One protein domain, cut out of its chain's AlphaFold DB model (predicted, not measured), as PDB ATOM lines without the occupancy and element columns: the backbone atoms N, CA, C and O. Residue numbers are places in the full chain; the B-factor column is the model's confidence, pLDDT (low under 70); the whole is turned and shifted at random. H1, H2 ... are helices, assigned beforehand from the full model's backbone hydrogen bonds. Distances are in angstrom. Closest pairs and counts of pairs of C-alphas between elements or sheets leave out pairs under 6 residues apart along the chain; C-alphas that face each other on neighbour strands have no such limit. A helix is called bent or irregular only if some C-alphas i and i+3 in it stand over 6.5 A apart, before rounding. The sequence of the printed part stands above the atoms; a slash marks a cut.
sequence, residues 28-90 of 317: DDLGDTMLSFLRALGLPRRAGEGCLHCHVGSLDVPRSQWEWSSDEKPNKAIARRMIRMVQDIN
ATOM      1  N   ASP A  28       3.533  41.175  30.920       93.06
ATOM      2  CA  ASP A  28       4.384  39.994  31.012       93.06
ATOM      3  C   ASP A  28       3.945  38.944  29.982       93.06
ATOM      4  O   ASP A  28       4.779  38.488  29.201       93.06
ATOM      5  N   ASP A  29       2.637  38.687  29.852       94.38
ATOM      6  CA  ASP A  29       2.100  37.747  28.855       94.38
ATOM      7  C   ASP A  29       2.374  38.206  27.419       94.38
ATOM      8  O   ASP A  29       2.725  37.400  26.552       94.38
ATOM      9  N   LEU A  30       2.254  39.510  27.143       93.69
ATOM     10  CA  LEU A  30       2.599  40.064  25.836       93.69
ATOM     11  C   LEU A  30       4.095  39.889  25.551       93.69
ATOM     12  O   LEU A  30       4.474  39.494  24.445       93.69
ATOM     13  N   GLY A  31       4.945  40.160  26.546       92.44
ATOM     14  CA  GLY A  31       6.386  39.945  26.460       92.44
ATOM     15  C   GLY A  31       6.730  38.492  26.145       92.44
ATOM     16  O   GLY A  31       7.448  38.226  25.175       92.44
ATOM     17  N   ASP A  32       6.174  37.553  26.903       94.81
ATOM     18  CA  ASP A  32       6.398  36.119  26.732       94.81
ATOM     19  C   ASP A  32       5.875  35.608  25.391       94.81
ATOM     20  O   ASP A  32       6.578  34.864  24.698       94.81
ATOM     21  N   THR A  33       4.711  36.092  24.957       95.25
ATOM     22  CA  THR A  33       4.144  35.805  23.635       95.25
ATOM     23  C   THR A  33       5.108  36.225  22.526       95.25
ATOM     24  O   THR A  33       5.504  35.395  21.705       95.25
ATOM     25  N   MET A  34       5.582  37.477  22.529       94.50
ATOM     26  CA  MET A  34       6.528  37.960  21.513       94.50
ATOM     27  C   MET A  34       7.845  37.181  21.538       94.50
ATOM     28  O   MET A  34       8.397  36.818  20.497       94.50
ATOM     29  N   LEU A  35       8.356  36.885  22.732       93.94
ATOM     30  CA  LEU A  35       9.573  36.104  22.905       93.94
ATOM     31  C   LEU A  35       9.405  34.661  22.401       93.94
ATOM     32  O   LEU A  35      10.358  34.098  21.841       93.94
ATOM     33  N   SER A  36       8.228  34.058  22.573       95.19
ATOM     34  CA  SER A  36       7.909  32.730  22.043       95.19
ATOM     35  C   SER A  36       7.980  32.706  20.513       95.19
ATOM     36  O   SER A  36       8.602  31.800  19.958       95.19
ATOM     37  N   PHE A  37       7.485  33.752  19.838       96.12
ATOM     38  CA  PHE A  37       7.562  33.879  18.380       96.12
ATOM     39  C   PHE A  37       9.007  33.977  17.901       96.12
ATOM     40  O   PHE A  37       9.395  33.260  16.982       96.12
ATOM     41  N   LEU A  38       9.840  34.787  18.566       95.81
ATOM     42  CA  LEU A  38      11.262  34.871  18.217       95.81
ATOM     43  C   LEU A  38      11.953  33.508  18.322       95.81
ATOM     44  O   LEU A  38      12.735  33.147  17.448       95.81
ATOM     45  N   ARG A  39      11.645  32.734  19.371       94.06
ATOM     46  CA  ARG A  39      12.208  31.387  19.550       94.06
ATOM     47  C   ARG A  39      11.721  30.437  18.458       94.06
ATOM     48  O   ARG A  39      12.544  29.758  17.857       94.06
ATOM     49  N   ALA A  40      10.415  30.408  18.202       96.06
ATOM     50  CA  ALA A  40       9.819  29.545  17.190       96.06
ATOM     51  C   ALA A  40      10.405  29.805  15.798       96.06
ATOM     52  O   ALA A  40      10.695  28.856  15.087       96.06
ATOM     53  N   LEU A  41      10.642  31.069  15.448       95.56
ATOM     54  CA  LEU A  41      11.158  31.489  14.143       95.56
ATOM     55  C   LEU A  41      12.694  31.461  14.035       95.56
ATOM     56  O   LEU A  41      13.239  31.747  12.968       95.56
ATOM     57  N   GLY A  42      13.407  31.159  15.125       93.19
ATOM     58  CA  GLY A  42      14.876  31.177  15.161       93.19
ATOM     59  C   GLY A  42      15.490  32.572  15.044       93.19
ATOM     60  O   GLY A  42      16.601  32.721  14.532       93.19
ATOM     61  N   LEU A  43      14.760  33.600  15.476       94.19
ATOM     62  CA  LEU A  43      15.187  34.993  15.424       94.19
ATOM     63  C   LEU A  43      15.994  35.375  16.679       94.19
ATOM     64  O   LEU A  43      15.666  34.947  17.794       94.19
ATOM     65  N   PRO A  44      17.035  36.216  16.542       90.75
ATOM     66  CA  PRO A  44      17.890  36.592  17.659       90.75
ATOM     67  C   PRO A  44      17.136  37.448  18.681       90.75
ATOM     68  O   PRO A  44      16.461  38.421  18.350       90.75
ATOM     69  N   ARG A  45      17.300  37.122  19.966       85.50
ATOM     70  CA  ARG A  45      16.785  37.945  21.076       85.50
ATOM     71  C   ARG A  45      17.735  39.076  21.475       85.50
ATOM     72  O   ARG A  45      17.325  40.008  22.165       85.50
ATOM     73  N   ARG A  46      19.010  38.978  21.091       80.50
ATOM     74  CA  ARG A  46      20.054  39.925  21.496       80.50
ATOM     75  C   ARG A  46      19.767  41.300  20.897       80.50
ATOM     76  O   ARG A  46      19.360  41.398  19.746       80.50
ATOM     77  N   ALA A  47      19.899  42.334  21.730       77.31
ATOM     78  CA  ALA A  47      19.704  43.742  21.374       77.31
ATOM     79  C   ALA A  47      18.362  44.102  20.688       77.31
ATOM     80  O   ALA A  47      18.203  45.213  20.200       77.31
ATOM     81  N   GLY A  48      17.362  43.210  20.680       80.94
ATOM     82  CA  GLY A  48      16.089  43.444  19.991       80.94
ATOM     83  C   GLY A  48      16.128  43.262  18.468       80.94
ATOM     84  O   GLY A  48      15.144  43.596  17.818       80.94
ATOM     85  N   GLU A  49      17.196  42.700  17.899       88.00
ATOM     86  CA  GLU A  49      17.330  42.469  16.450       88.00
ATOM     87  C   GLU A  49      16.157  41.671  15.864       88.00
ATOM     88  O   GLU A  49      15.557  42.074  14.869       88.00
ATOM     89  N   GLY A  50      15.753  40.581  16.521       92.31
ATOM     90  CA  GLY A  50      14.624  39.770  16.072       92.31
ATOM     91  C   GLY A  50      13.287  40.513  16.111       92.31
ATOM     92  O   GLY A  50      12.409  40.235  15.300       92.31
ATOM     93  N   CYS A  51      13.128  41.505  16.994       94.19
ATOM     94  CA  CYS A  51      11.912  42.318  17.046       94.19
ATOM     95  C   CYS A  51      11.737  43.141  15.759       94.19
ATOM     96  O   CYS A  51      10.608  43.331  15.308       94.19
ATOM     97  N   LEU A  52      12.838  43.568  15.131       94.06
ATOM     98  CA  LEU A  52      12.821  44.304  13.867       94.06
ATOM     99  C   LEU A  52      12.414  43.427  12.673       94.06
ATOM    100  O   LEU A  52      12.179  43.955  11.591       94.06
ATOM    101  N   HIS A  53      12.262  42.111  12.832       94.56
ATOM    102  CA  HIS A  53      11.655  41.282  11.790       94.56
ATOM    103  C   HIS A  53      10.175  41.641  11.561       94.56
ATOM    104  O   HIS A  53       9.700  41.599  10.425       94.56
ATOM    105  N   CYS A  54       9.468  42.033  12.628       94.25
ATOM    106  CA  CYS A  54       8.031  42.323  12.601       94.25
ATOM    107  C   CYS A  54       7.696  43.785  12.922       94.25
ATOM    108  O   CYS A  54       6.720  44.306  12.395       94.25
ATOM    109  N   HIS A  55       8.477  44.453  13.772       95.19
ATOM    110  CA  HIS A  55       8.201  45.820  14.221       95.19
ATOM    111  C   HIS A  55       9.051  46.859  13.486       95.19
ATOM    112  O   HIS A  55      10.175  46.587  13.051       95.19
ATOM    113  N   VAL A  56       8.501  48.063  13.347       95.81
ATOM    114  CA  VAL A  56       9.175  49.224  12.757       95.81
ATOM    115  C   VAL A  56      10.026  49.908  13.830       95.81
ATOM    116  O   VAL A  56       9.548  50.196  14.923       95.81
ATOM    117  N   GLY A  57      11.302  50.136  13.527       93.88
ATOM    118  CA  GLY A  57      12.274  50.712  14.454       93.88
ATOM    119  C   GLY A  57      13.700  50.609  13.914       93.88
ATOM    120  O   GLY A  57      13.918  50.064  12.830       93.88
ATOM    121  N   SER A  58      14.664  51.106  14.690       92.69
ATOM    122  CA  SER A  58      16.101  50.982  14.412       92.69
ATOM    123  C   SER A  58      16.872  50.663  15.692       92.69
ATOM    124  O   SER A  58      16.501  51.121  16.772       92.69
ATOM    125  N   LEU A  59      17.968  49.909  15.566       91.31
ATOM    126  CA  LEU A  59      18.916  49.677  16.662       91.31
ATOM    127  C   LEU A  59      19.694  50.948  17.049       91.31
ATOM    128  O   LEU A  59      20.264  50.991  18.135       91.31
ATOM    129  N   ASP A  60      19.682  51.982  16.200       93.69
ATOM    130  CA  ASP A  60      20.350  53.268  16.456       93.69
ATOM    131  C   ASP A  60      19.602  54.144  17.471       93.69
ATOM    132  O   ASP A  60      20.155  55.112  17.995       93.69
ATOM    133  N   VAL A  61      18.331  53.826  17.742       91.38
ATOM    134  CA  VAL A  61      17.474  54.585  18.657       91.38
ATOM    135  C   VAL A  61      16.938  53.691  19.776       91.38
ATOM    136  O   VAL A  61      16.728  52.490  19.574       91.38
ATOM    137  N   PRO A  62      16.674  54.245  20.975       90.62
ATOM    138  CA  PRO A  62      16.071  53.483  22.061       90.62
ATOM    139  C   PRO A  62      14.741  52.837  21.649       90.62
ATOM    140  O   PRO A  62      13.929  53.451  20.962       90.62
ATOM    141  N   ARG A  63      14.463  51.630  22.163       88.12
ATOM    142  CA  ARG A  63      13.209  50.881  21.921       88.12
ATOM    143  C   ARG A  63      11.925  51.650  22.246       88.12
ATOM    144  O   ARG A  63      10.865  51.301  21.735       88.12
ATOM    145  N   SER A  64      11.996  52.661  23.111       88.69
ATOM    146  CA  SER A  64      10.863  53.538  23.426       88.69
ATOM    147  C   SER A  64      10.453  54.444  22.260       88.69
ATOM    148  O   SER A  64       9.349  54.970  22.289       88.69
ATOM    149  N   GLN A  65      11.313  54.617  21.252       91.31
ATOM    150  CA  GLN A  65      11.048  55.400  20.039       91.31
ATOM    151  C   GLN A  65      10.631  54.523  18.847       91.31
ATOM    152  O   GLN A  65      10.587  54.996  17.718       91.31
ATOM    153  N   TRP A  66      10.406  53.224  19.062       93.56
ATOM    154  CA  TRP A  66       9.972  52.320  17.999       93.56
ATOM    155  C   TRP A  66       8.457  52.383  17.810       93.56
ATOM    156  O   TRP A  66       7.695  52.489  18.770       93.56
ATOM    157  N   GLU A  67       8.023  52.219  16.565       94.38
ATOM    158  CA  GLU A  67       6.620  52.276  16.155       94.38
ATOM    159  C   GLU A  67       5.976  50.885  16.301       94.38
ATOM    160  O   GLU A  67       5.703  50.174  15.328       94.38
ATOM    161  N   TRP A  68       5.772  50.445  17.549       91.56
ATOM    162  CA  TRP A  68       5.303  49.089  17.876       91.56
ATOM    163  C   TRP A  68       3.941  48.744  17.259       91.56
ATOM    164  O   TRP A  68       3.716  47.591  16.865       91.56
ATOM    165  N   SER A  69       3.045  49.728  17.149       92.69
ATOM    166  CA  SER A  69       1.691  49.576  16.609       92.69
ATOM    167  C   SER A  69       1.642  49.614  15.079       92.69
ATOM    168  O   SER A  69       0.694  49.068  14.516       92.69
ATOM    169  N   SER A  70       2.679  50.118  14.395       94.81
ATOM    170  CA  SER A  70       2.712  50.235  12.930       94.81
ATOM    171  C   SER A  70       2.574  48.885  12.214       94.81
ATOM    172  O   SER A  70       3.124  47.870  12.656       94.81
ATOM    173  N   ASP A  71       1.840  48.895  11.099       94.56
ATOM    174  CA  ASP A  71       1.603  47.755  10.201       94.56
ATOM    175  C   ASP A  71       2.402  47.854   8.891       94.56
ATOM    176  O   ASP A  71       2.169  47.089   7.959       94.56
ATOM    177  N   GLU A  72       3.369  48.771   8.818       96.44
ATOM    178  CA  GLU A  72       4.204  48.977   7.628       96.44
ATOM    179  C   GLU A  72       4.981  47.713   7.219       96.44
ATOM    180  O   GLU A  72       5.200  47.468   6.032       96.44
ATOM    181  N   LYS A  73       5.373  46.867   8.185       94.75
ATOM    182  CA  LYS A  73       6.062  45.603   7.891       94.75
ATOM    183  C   LYS A  73       5.069  44.480   7.568       94.75
ATOM    184  O   LYS A  73       4.297  44.083   8.446       94.75
ATOM    185  N   PRO A  74       5.167  43.848   6.381       95.56
ATOM    186  CA  PRO A  74       4.235  42.797   5.967       95.56
ATOM    187  C   PRO A  74       4.278  41.559   6.876       95.56
ATOM    188  O   PRO A  74       3.255  40.910   7.096       95.56
ATOM    189  N   ASN A  75       5.437  41.265   7.477       94.44
ATOM    190  CA  ASN A  75       5.608  40.128   8.386       94.44
ATOM    191  C   ASN A  75       4.673  40.193   9.600       94.44
ATOM    192  O   ASN A  75       4.238  39.152  10.085       94.44
ATOM    193  N   LYS A  76       4.302  41.392  10.068       94.50
ATOM    194  CA  LYS A  76       3.359  41.550  11.183       94.50
ATOM    195  C   LYS A  76       1.951  41.085  10.803       94.50
ATOM    196  O   LYS A  76       1.294  40.397  11.584       94.50
ATOM    197  N   ALA A  77       1.507  41.405   9.588       94.38
ATOM    198  CA  ALA A  77       0.220  40.951   9.070       94.38
ATOM    199  C   ALA A  77       0.196  39.424   8.875       94.38
ATOM    200  O   ALA A  77      -0.774  38.770   9.262       94.38
ATOM    201  N   ILE A  78       1.289  38.848   8.356       95.31
ATOM    202  CA  ILE A  78       1.459  37.390   8.240       95.31
ATOM    203  C   ILE A  78       1.424  36.736   9.625       95.31
ATOM    204  O   ILE A  78       0.661  35.795   9.829       95.31
ATOM    205  N   ALA A  79       2.170  37.267  10.598       95.12
ATOM    206  CA  ALA A  79       2.201  36.739  11.960       95.12
ATOM    207  C   ALA A  79       0.802  36.710  12.590       95.12
ATOM    208  O   ALA A  79       0.402  35.693  13.141       95.12
ATOM    209  N   ARG A  80      -0.001  37.771  12.426       96.31
ATOM    210  CA  ARG A  80      -1.401  37.787  12.890       96.31
ATOM    211  C   ARG A  80      -2.263  36.710  12.234       96.31
ATOM    212  O   ARG A  80      -3.189  36.209  12.864       96.31
ATOM    213  N   ARG A  81      -2.010  36.368  10.968       97.00
ATOM    214  CA  ARG A  81      -2.712  35.261  10.306       97.00
ATOM    215  C   ARG A  81      -2.261  33.904  10.850       97.00
ATOM    216  O   ARG A  81      -3.113  33.058  11.084       97.00
ATOM    217  N   MET A  82      -0.968  33.733  11.117       96.62
ATOM    218  CA  MET A  82      -0.427  32.507  11.714       96.62
ATOM    219  C   MET A  82      -0.889  32.302  13.162       96.62
ATOM    220  O   MET A  82      -1.191  31.176  13.537       96.62
ATOM    221  N   ILE A  83      -1.017  33.375  13.951       96.75
ATOM    222  CA  ILE A  83      -1.579  33.322  15.311       96.75
ATOM    223  C   ILE A  83      -3.000  32.757  15.272       96.75
ATOM    224  O   ILE A  83      -3.281  31.793  15.976       96.75
ATOM    225  N   ARG A  84      -3.861  33.302  14.399       97.31
ATOM    226  CA  ARG A  84      -5.238  32.811  14.241       97.31
ATOM    227  C   ARG A  84      -5.275  31.365  13.762       97.31
ATOM    228  O   ARG A  84      -5.993  30.570  14.334       97.31
ATOM    229  N   MET A  85      -4.433  30.993  12.799       97.00
ATOM    230  CA  MET A  85      -4.343  29.604  12.340       97.00
ATOM    231  C   MET A  85      -4.000  28.632  13.481       97.00
ATOM    232  O   MET A  85      -4.595  27.567  13.575       97.00
ATOM    233  N   VAL A  86      -3.048  28.982  14.352       96.94
ATOM    234  CA  VAL A  86      -2.689  28.144  15.507       96.94
ATOM    235  C   VAL A  86      -3.826  28.086  16.530       96.94
ATOM    236  O   VAL A  86      -4.083  27.013  17.072       96.94
ATOM    237  N   GLN A  87      -4.512  29.206  16.781       95.50
ATOM    238  CA  GLN A  87      -5.714  29.242  17.627       95.50
ATOM    239  C   GLN A  87      -6.796  28.315  17.063       95.50
ATOM    240  O   GLN A  87      -7.207  27.392  17.756       95.50
ATOM    241  N   ASP A  88      -7.137  28.461  15.780       96.25
ATOM    242  CA  ASP A  88      -8.130  27.638  15.085       96.25
ATOM    243  C   ASP A  88      -7.767  26.141  15.149       96.25
ATOM    244  O   ASP A  88      -8.616  25.302  15.444       96.25
ATOM    245  N   ILE A  89      -6.496  25.770  14.935       95.75
ATOM    246  CA  ILE A  89      -6.072  24.364  15.047       95.75
ATOM    247  C   ILE A  89      -6.309  23.828  16.459       95.75
ATOM    248  O   ILE A  89      -6.854  22.735  16.608       95.75
ATOM    249  N   ASN A  90      -5.908  24.567  17.491       94.75
ATOM    250  CA  ASN A  90      -6.059  24.107  18.868       94.75
ATOM    251  C   ASN A  90      -7.533  24.044  19.299       94.75
ATOM    252  O   ASN A  90      -7.962  23.040  19.869       94.75
TER     253      ASN A  90
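AT A GLANCE: This is residues 28 to 90 of the 317 residues of the protein "C-type cytochrome" of Gemmatimonadetes bacterium (UniProt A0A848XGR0). What would one see first? Long H3 runs out as an arm at one end of the domain, a broad loop of residues 54 to 73 lies between short H2 and the beginning of H3, and H1 stands about perpendicular to H2, with few contacts between the three helices. Residues 84 to 90 of H3 and residues 28 to 33 of H1 stick out, and the longest axis reaches from the loop at Asp 60 to the last residue of H3. What is it made of? The printed part has 63 residues with three named helices, in the order H1, H2, H3, and no named strand; the class is all helix. How is the whole shaped? It is compact, with a radius of gyration of the C-alphas of 12.2 A, yet elongated, spanning 39 by 22 by 21 A.

IN THESE COORDINATES: Where is the longest helix? H3 holds residues 74 to 90, 24.9 A from first to last C-alpha, and ends with C-alpha 90 at (-6.059, 24.107, 18.868). Where are the other two? H2 holds residues 46 to 53, 12.9 A long, and H1 holds residues 28 to 40, 18.2 A long, beginning with C-alpha 28 at (4.384, 39.994, 31.012). Is any helix bent or irregular? No helix is bent, but H2 is irregular: C-alphas 47 and 50 are 8.3 A apart.

HOW THE PARTS SIT: How does H3 stand to H2? They are close but not clearly touching, and their closest C-alphas, those of His 53 and Asn 75, are 7.0 A apart. Their lines are about perpendicular, at 88 degrees. Where does H1 stand? H1 and H2 are close but not clearly touching, with the closest C-alphas, those of Leu 38 and Gly 50, 6.3 A apart and the lines about perpendicular, at 79 degrees. H1 and H3 are apart. Do the backbones pair along the helices? In H1 and H3 every O i to N i+4 pair is within hydrogen-bond range. In H2 0 of 4 such pairs are within range, but 4 of 5 O i to N i+3 pairs are.

THE WHOLE: How large is it? The two C-alphas farthest apart, those of Asp 60 and Asn 90, are 39.4 A apart. How are the helices linked? The link from H1 to H2 is tight, with 5 residues, and the link from H2 to H3 is long, with 20. Is anything cut or uncertain? The printed part has no cut, and the mean pLDDT of the printed part is 93.3. No printed residue is under 70.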